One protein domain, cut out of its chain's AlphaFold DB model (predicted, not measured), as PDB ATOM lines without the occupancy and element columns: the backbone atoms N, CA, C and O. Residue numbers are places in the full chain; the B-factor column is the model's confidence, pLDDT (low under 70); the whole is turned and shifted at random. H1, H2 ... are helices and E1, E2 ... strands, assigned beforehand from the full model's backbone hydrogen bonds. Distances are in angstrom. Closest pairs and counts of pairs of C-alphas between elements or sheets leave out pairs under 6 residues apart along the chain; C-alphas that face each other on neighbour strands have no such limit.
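Overview. This is residues 2 to 52 and 85 to 92 of the 92 residues of an uncharacterized protein of Candidatus Nitrosopumilus sp. SW (UniProt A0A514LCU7). A small antiparallel sheet, in order E1, E2, E3, has H3 slanting over one face, with residues 44 to 52 sticking out, and H1 and H2 toward the other end of the long axis. The printed part has 59 residues, ordered H1, H2, E1, E2, H3, E3, mixed in class; it is compact, radius of gyration of the C-alphas 11.9 A, spanning 35 by 24 by 21 A.

Arrangement. E2, residues 32 to 36, forms a hairpin with E1, residues 26 to 28, N 27 and O 34 being 2.9 A apart. E3, residues 85 to 89, is E2's other antiparallel neighbour, N 33 and O 88 being 2.9 A apart. H3, residues 37 to 49, makes two layers, a helix on one face of the sheet: height over the sheet 9.4 A, over E1, slantwise to the strands at 54 degrees on the local plane; the closest C-alphas of H3 and E1 are those of Ala 39 and Val 27, 5.4 A apart, and the closest of H3 and E3 are those of Arg 37 and Ser 85, 5.0 A apart. H2, residues 19 to 22, only grazes the sheet; H1, residues 7 to 15, is close to H2 but not clearly touching, closest C-alphas Arg 13 and Ala 21, 6.1 A. Every O i to N i+4 pair is within hydrogen-bond range in H1, 7 of 9 in H3; H2 is too short for one.

Along the chain. H1 begins at C-alpha 7 (34.343, 16.490, 19.410); H3 measures 19.2 A; E3 ends at C-alpha 89 (13.154, 17.533, 12.449).

Size, cuts and confidence. Residues 53 to 84 are cut out, C-alphas 52 and 85 being 28.1 A apart; residues 50 to 52 and 92 have pLDDT under 70.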
ATOM      1  N   VAL A   2      28.579   7.230  18.860       87.69
ATOM      2  CA  VAL A   2      29.327   8.477  19.111       87.69
ATOM      3  C   VAL A   2      29.051   8.900  20.551       87.69
ATOM      4  O   VAL A   2      27.899   8.866  20.975       87.69
ATOM      5  N   GLY A   3      30.093   9.221  21.318       87.00
ATOM      6  CA  GLY A   3      29.951   9.642  22.714       87.00
ATOM      7  C   GLY A   3      29.699  11.144  22.828       87.00
ATOM      8  O   GLY A   3      30.257  11.915  22.057       87.00
ATOM      9  N   HIS A   4      28.914  11.572  23.819       76.75
ATOM     10  CA  HIS A   4      28.542  12.985  24.002       76.75
ATOM     11  C   HIS A   4      29.725  13.934  24.255       76.75
ATOM     12  O   HIS A   4      29.605  15.119  23.976       76.75
ATOM     13  N   TYR A   5      30.841  13.416  24.774       83.44
ATOM     14  CA  TYR A   5      32.051  14.186  25.094       83.44
ATOM     15  C   TYR A   5      33.160  14.041  24.042       83.44
ATOM     16  O   TYR A   5      34.300  14.427  24.286       83.44
ATOM     17  N   THR A   6      32.876  13.417  22.893       94.19
ATOM     18  CA  THR A   6      33.801  13.486  21.753       94.19
ATOM     19  C   THR A   6      33.525  14.764  20.970       94.19
ATOM     20  O   THR A   6      32.401  15.261  20.989       94.19
ATOM     21  N   LYS A   7      34.516  15.279  20.234       95.25
ATOM     22  CA  LYS A   7      34.343  16.490  19.410       95.25
ATOM     23  C   LYS A   7      33.180  16.352  18.423       95.25
ATOM     24  O   LYS A   7      32.452  17.304  18.158       95.25
ATOM     25  N   GLU A   8      32.984  15.150  17.889       93.94
ATOM     26  CA  GLU A   8      31.874  14.826  16.995       93.94
ATOM     27  C   GLU A   8      30.537  14.851  17.743       93.94
ATOM     28  O   GLU A   8      29.567  15.408  17.234       93.94
ATOM     29  N   GLY A   9      30.479  14.283  18.952       92.88
ATOM     30  CA  GLY A   9      29.284  14.304  19.796       92.88
ATOM     31  C   GLY A   9      28.897  15.710  20.250       92.88
ATOM     32  O   GLY A   9      27.719  16.062  20.186       92.88
ATOM     33  N   GLU A  10      29.878  16.528  20.633       93.00
ATOM     34  CA  GLU A  10      29.693  17.950  20.938       93.00
ATOM     35  C   GLU A  10      29.138  18.697  19.720       93.00
ATOM     36  O   GLU A  10      28.123  19.381  19.829       93.00
ATOM     37  N   SER A  11      29.708  18.479  18.528       94.31
ATOM     38  CA  SER A  11      29.218  19.130  17.308       94.31
ATOM     39  C   SER A  11      27.797  18.701  16.925       94.31
ATOM     40  O   SER A  11      27.000  19.538  16.504       94.31
ATOM     41  N   ILE A  12      27.452  17.418  17.086       94.12
ATOM     42  CA  ILE A  12      26.082  16.918  16.879       94.12
ATOM     43  C   ILE A  12      25.124  17.589  17.865       94.12
ATOM     44  O   ILE A  12      24.037  18.015  17.473       94.12
ATOM     45  N   ARG A  13      25.528  17.708  19.135       92.50
ATOM     46  CA  ARG A  13      24.725  18.367  20.161       92.50
ATOM     47  C   ARG A  13      24.456  19.828  19.820       92.50
ATOM     48  O   ARG A  13      23.321  20.248  19.949       92.50
ATOM     49  N   GLU A  14      25.467  20.578  19.394       91.94
ATOM     50  CA  GLU A  14      25.321  22.007  19.086       91.94
ATOM     51  C   GLU A  14      24.501  22.276  17.821       91.94
ATOM     52  O   GLU A  14      23.799  23.281  17.747       91.94
ATOM     53  N   LYS A  15      24.610  21.406  16.808       92.69
ATOM     54  CA  LYS A  15      24.034  21.657  15.476       92.69
ATOM     55  C   LYS A  15      22.678  21.003  15.242       92.69
ATOM     56  O   LYS A  15      21.916  21.495  14.419       92.69
ATOM     57  N   ILE A  16      22.418  19.860  15.876       94.06
ATOM     58  CA  ILE A  16      21.272  18.997  15.546       94.06
ATOM     59  C   ILE A  16      20.330  18.838  16.738       94.06
ATOM     60  O   ILE A  16      19.113  18.781  16.557       94.06
ATOM     61  N   LEU A  17      20.877  18.708  17.946       93.81
ATOM     62  CA  LEU A  17      20.093  18.462  19.152       93.81
ATOM     63  C   LEU A  17      19.862  19.766  19.924       93.81
ATOM     64  O   LEU A  17      20.460  20.796  19.640       93.81
ATOM     65  N   ASP A  18      18.974  19.720  20.909       90.75
ATOM     66  CA  ASP A  18      18.708  20.851  21.796       90.75
ATOM     67  C   ASP A  18      19.190  20.561  23.226       90.75
ATOM     68  O   ASP A  18      19.976  19.641  23.465       90.75
ATOM     69  N   GLU A  19      18.738  21.349  24.200       91.00
ATOM     70  CA  GLU A  19      19.115  21.204  25.611       91.00
ATOM     71  C   GLU A  19      18.900  19.787  26.174       91.00
ATOM     72  O   GLU A  19      19.660  19.353  27.039       91.00
ATOM     73  N   SER A  20      17.965  19.016  25.603       90.50
ATOM     74  CA  SER A  20      17.680  17.634  26.014       90.50
ATOM     75  C   SER A  20      18.695  16.595  25.506       90.50
ATOM     76  O   SER A  20      18.565  15.402  25.786       90.50
ATOM     77  N   ALA A  21      19.735  17.016  24.775       90.69
ATOM     78  CA  ALA A  21      20.739  16.130  24.181       90.69
ATOM     79  C   ALA A  21      21.418  15.182  25.184       90.69
ATOM     80  O   ALA A  21      21.818  14.085  24.803       90.69
ATOM     81  N   LEU A  22      21.561  15.606  26.445       90.75
ATOM     82  CA  LEU A  22      22.213  14.832  27.509       90.75
ATOM     83  C   LEU A  22      21.233  14.028  28.375       90.75
ATOM     84  O   LEU A  22      21.661  13.211  29.183       90.75
ATOM     85  N   GLU A  23      19.931  14.254  28.220       90.50
ATOM     86  CA  GLU A  23      18.901  13.622  29.051       90.50
ATOM     87  C   GLU A  23      18.540  12.213  28.562       90.50
ATOM     88  O   GLU A  23      17.980  11.408  29.307       90.50
ATOM     89  N   MET A  24      18.842  11.901  27.299       90.69
ATOM     90  CA  MET A  24      18.487  10.638  26.658       90.69
ATOM     91  C   MET A  24      19.463  10.265  25.542       90.69
ATOM     92  O   MET A  24      20.213  11.098  25.044       90.69
ATOM     93  N   PHE A  25      19.430   9.000  25.120       91.44
ATOM     94  CA  PHE A  25      20.149   8.564  23.923       91.44
ATOM     95  C   PHE A  25      19.400   8.985  22.653       91.44
ATOM     96  O   PHE A  25      18.184   9.187  22.683       91.44
ATOM     97  N   TRP A  26      20.111   9.054  21.529       94.31
ATOM     98  CA  TRP A  26      19.552   9.513  20.261       94.31
ATOM     99  C   TRP A  26      19.892   8.571  19.108       94.31
ATOM    100  O   TRP A  26      20.995   8.029  19.029       94.31
ATOM    101  N   VAL A  27      18.940   8.405  18.193       94.44
ATOM    102  CA  VAL A  27      19.149   7.826  16.862       94.44
ATOM    103  C   VAL A  27      18.850   8.924  15.859       94.44
ATOM    104  O   VAL A  27      17.778   9.520  15.906       94.44
ATOM    105  N   ILE A  28      19.796   9.210  14.976       93.94
ATOM    106  CA  ILE A  28      19.698  10.315  14.024       93.94
ATOM    107  C   ILE A  28      19.742   9.730  12.616       93.94
ATOM    108  O   ILE A  28      20.640   8.948  12.305       93.94
ATOM    109  N   ASP A  29      18.750  10.075  11.797       90.81
ATOM    110  CA  ASP A  29      18.738   9.826  10.355       90.81
ATOM    111  C   ASP A  29      18.802  11.154   9.582       90.81
ATOM    112  O   ASP A  29      18.882  12.224  10.178       90.81
ATOM    113  N   GLU A  30      18.781  11.089   8.250       89.38
ATOM    114  CA  GLU A  30      18.888  12.266   7.372       89.38
ATOM    115  C   GLU A  30      17.792  13.317   7.600       89.38
ATOM    116  O   GLU A  30      17.971  14.475   7.249       89.38
ATOM    117  N   LYS A  31      16.639  12.925   8.151       92.12
ATOM    118  CA  LYS A  31      15.452  13.784   8.256       92.12
ATOM    119  C   LYS A  31      15.153  14.183   9.691       92.12
ATOM    120  O   LYS A  31      14.483  15.193   9.924       92.12
ATOM    121  N   LYS A  32      15.507  13.337  10.660       95.75
ATOM    122  CA  LYS A  32      15.060  13.461  12.048       95.75
ATOM    123  C   LYS A  32      16.076  12.906  13.041       95.75
ATOM    124  O   LYS A  32      16.682  11.859  12.829       95.75
ATOM    125  N   ALA A  33      16.141  13.552  14.200       95.62
ATOM    126  CA  ALA A  33      16.743  13.005  15.406       95.62
ATOM    127  C   ALA A  33      15.644  12.497  16.350       95.62
ATOM    128  O   ALA A  33      14.742  13.242  16.736       95.62
ATOM    129  N   TYR A  34      15.714  11.221  16.721       95.50
ATOM    130  CA  TYR A  34      14.781  10.555  17.625       95.50
ATOM    131  C   TYR A  34      15.468  10.328  18.971       95.50
ATOM    132  O   TYR A  34      16.477   9.628  19.040       95.50
ATOM    133  N   GLY A  35      14.920  10.912  20.032       94.44
ATOM    134  CA  GLY A  35      15.430  10.841  21.396       94.44
ATOM    135  C   GLY A  35      14.666   9.829  22.246       94.44
ATOM    136  O   GLY A  35      13.435   9.720  22.165       94.44
ATOM    137  N   GLY A  36      15.409   9.078  23.058       92.38
ATOM    138  CA  GLY A  36      14.890   8.125  24.028       92.38
ATOM    139  C   GLY A  36      13.984   7.080  23.384       92.38
ATOM    140  O   GLY A  36      14.380   6.354  22.470       92.38
ATOM    141  N   ARG A  37      12.736   6.985  23.844       89.81
ATOM    142  CA  ARG A  37      11.823   5.925  23.382       89.81
ATOM    143  C   ARG A  37      11.376   6.076  21.927       89.81
ATOM    144  O   ARG A  37      11.179   5.059  21.263       89.81
ATOM    145  N   SER A  38      11.304   7.302  21.397       92.25
ATOM    146  CA  SER A  38      11.054   7.535  19.962       92.25
ATOM    147  C   SER A  38      12.126   6.907  19.071       92.25
ATOM    148  O   SER A  38      11.853   6.600  17.914       92.25
ATOM    149  N   ALA A  39      13.329   6.687  19.604       92.88
ATOM    150  CA  ALA A  39      14.454   6.120  18.877       92.88
ATOM    151  C   ALA A  39      14.409   4.583  18.777       92.88
ATOM    152  O   ALA A  39      15.099   4.010  17.934       92.88
ATOM    153  N   LEU A  40      13.576   3.906  19.581       90.56
ATOM    154  CA  LEU A  40      13.482   2.440  19.595       90.56
ATOM    155  C   LEU A  40      12.981   1.878  18.266       90.56
ATOM    156  O   LEU A  40      13.557   0.927  17.747       90.56
ATOM    157  N   LEU A  41      11.927   2.466  17.694       88.81
ATOM    158  CA  LEU A  41      11.374   1.992  16.427       88.81
ATOM    159  C   LEU A  41      12.351   2.204  15.248       88.81
ATOM    160  O   LEU A  41      12.581   1.239  14.517       88.81
ATOM    161  N   PRO A  42      12.983   3.386  15.073       90.00
ATOM    162  CA  PRO A  42      14.086   3.570  14.130       90.00
ATOM    163  C   PRO A  42      15.236   2.581  14.341       90.00
ATOM    164  O   PRO A  42      15.712   1.993  13.376       90.00
ATOM    165  N   LEU A  43      15.650   2.341  15.590       88.75
ATOM    166  CA  LEU A  43      16.732   1.406  15.906       88.75
ATOM    167  C   LEU A  43      16.388  -0.030  15.495       88.75
ATOM    168  O   LEU A  43      17.162  -0.674  14.792       88.75
ATOM    169  N   ILE A  44      15.206  -0.512  15.891       88.00
ATOM    170  CA  ILE A  44      14.672  -1.825  15.512       88.00
ATOM    171  C   ILE A  44      14.616  -1.937  13.989       88.00
ATOM    172  O   ILE A  44      15.127  -2.901  13.420       88.00
ATOM    173  N   LYS A  45      14.060  -0.926  13.312       87.19
ATOM    174  CA  LYS A  45      13.994  -0.889  11.850       87.19
ATOM    175  C   LYS A  45      15.384  -1.032  11.232       87.19
ATOM    176  O   LYS A  45      15.528  -1.852  10.336       87.19
ATOM    177  N   THR A  46      16.387  -0.309  11.726       85.50
ATOM    178  CA  THR A  46      17.774  -0.390  11.240       85.50
ATOM    179  C   THR A  46      18.398  -1.769  11.472       85.50
ATOM    180  O   THR A  46      19.088  -2.291  10.596       85.50
ATOM    181  N   ILE A  47      18.133  -2.399  12.624       85.00
ATOM    182  CA  ILE A  47      18.602  -3.760  12.926       85.00
ATOM    183  C   ILE A  47      18.013  -4.772  11.930       85.00
ATOM    184  O   ILE A  47      18.735  -5.641  11.445       85.00
ATOM    185  N   PHE A  48      16.722  -4.652  11.605       83.19
ATOM    186  CA  PHE A  48      16.020  -5.591  10.723       83.19
ATOM    187  C   PHE A  48      16.114  -5.254   9.223       83.19
ATOM    188  O   PHE A  48      15.931  -6.150   8.398       83.19
ATOM    189  N   SER A  49      16.405  -4.004   8.838       76.38
ATOM    190  CA  SER A  49      16.539  -3.591   7.429       76.38
ATOM    191  C   SER A  49      17.840  -4.065   6.789       76.38
ATOM    192  O   SER A  49      17.896  -4.264   5.575       76.38
ATOM    193  N   ASN A  50      18.884  -4.288   7.589       63.84
ATOM    194  CA  ASN A  50      20.077  -4.994   7.139       63.84
ATOM    195  C   ASN A  50      19.726  -6.479   6.996       63.84
ATOM    196  O   ASN A  50      19.528  -7.158   7.999       63.84
ATOM    197  N   LYS A  51      19.601  -6.957   5.746       56.78
ATOM    198  CA  LYS A  51      19.213  -8.329   5.356       56.78
ATOM    199  C   LYS A  51      19.580  -9.391   6.412       56.78
ATOM    200  O   LYS A  51      20.713  -9.852   6.484       56.78
ATOM    201  N   SER A  52      18.574  -9.757   7.207       56.44
ATOM    202  CA  SER A  52      18.408 -10.986   7.990       56.44
ATOM    203  C   SER A  52      19.673 -11.662   8.553       56.44
ATOM    204  O   SER A  52      20.198 -12.606   7.961       56.44
ATOM    205  N   SER A  85      10.839  10.964  25.519       90.19
ATOM    206  CA  SER A  85      10.678  10.739  24.089       90.19
ATOM    207  C   SER A  85      10.664  12.078  23.366       90.19
ATOM    208  O   SER A  85       9.914  12.974  23.757       90.19
ATOM    209  N   LYS A  86      11.480  12.221  22.318       93.75
ATOM    210  CA  LYS A  86      11.557  13.459  21.534       93.75
ATOM    211  C   LYS A  86      11.830  13.176  20.065       93.75
ATOM    212  O   LYS A  86      12.471  12.185  19.729       93.75
ATOM    213  N   ILE A  87      11.332  14.043  19.187       94.81
ATOM    214  CA  ILE A  87      11.625  14.003  17.754       94.81
ATOM    215  C   ILE A  87      11.945  15.423  17.305       94.81
ATOM    216  O   ILE A  87      11.092  16.303  17.395       94.81
ATOM    217  N   ILE A  88      13.154  15.622  16.796       95.88
ATOM    218  CA  ILE A  88      13.599  16.875  16.189       95.88
ATOM    219  C   ILE A  88      13.642  16.649  14.681       95.88
ATOM    220  O   ILE A  88      14.188  15.648  14.217       95.88
ATOM    221  N   LYS A  89      13.020  17.541  13.908       95.25
ATOM    222  CA  LYS A  89      13.154  17.533  12.449       95.25
ATOM    223  C   LYS A  89      14.436  18.267  12.089       95.25
ATOM    224  O   LYS A  89      14.636  19.382  12.556       95.25
ATOM    225  N   ILE A  90      15.254  17.646  11.255       91.38
ATOM    226  CA  ILE A  90      16.424  18.283  10.666       91.38
ATOM    227  C   ILE A  90      15.905  18.950   9.395       91.38
ATOM    228  O   ILE A  90      15.487  18.268   8.461       91.38
ATOM    229  N   SER A  91      15.756  20.271   9.439       74.69
ATOM    230  CA  SER A  91      15.469  21.084   8.258       74.69
ATOM    231  C   SER A  91      16.764  21.321   7.488       74.69
ATOM    232  O   SER A  91      17.794  21.540   8.126       74.69
ATOM    233  N   ASP A  92      16.680  21.272   6.158       58.75
ATOM    234  CA  ASP A  92      17.772  21.643   5.248       58.75
ATOM    235  C   ASP A  92      18.206  23.107   5.433       58.75
ATOM    236  O   ASP A  92      17.314  23.969   5.649       58.75
TER     237      ASP A  92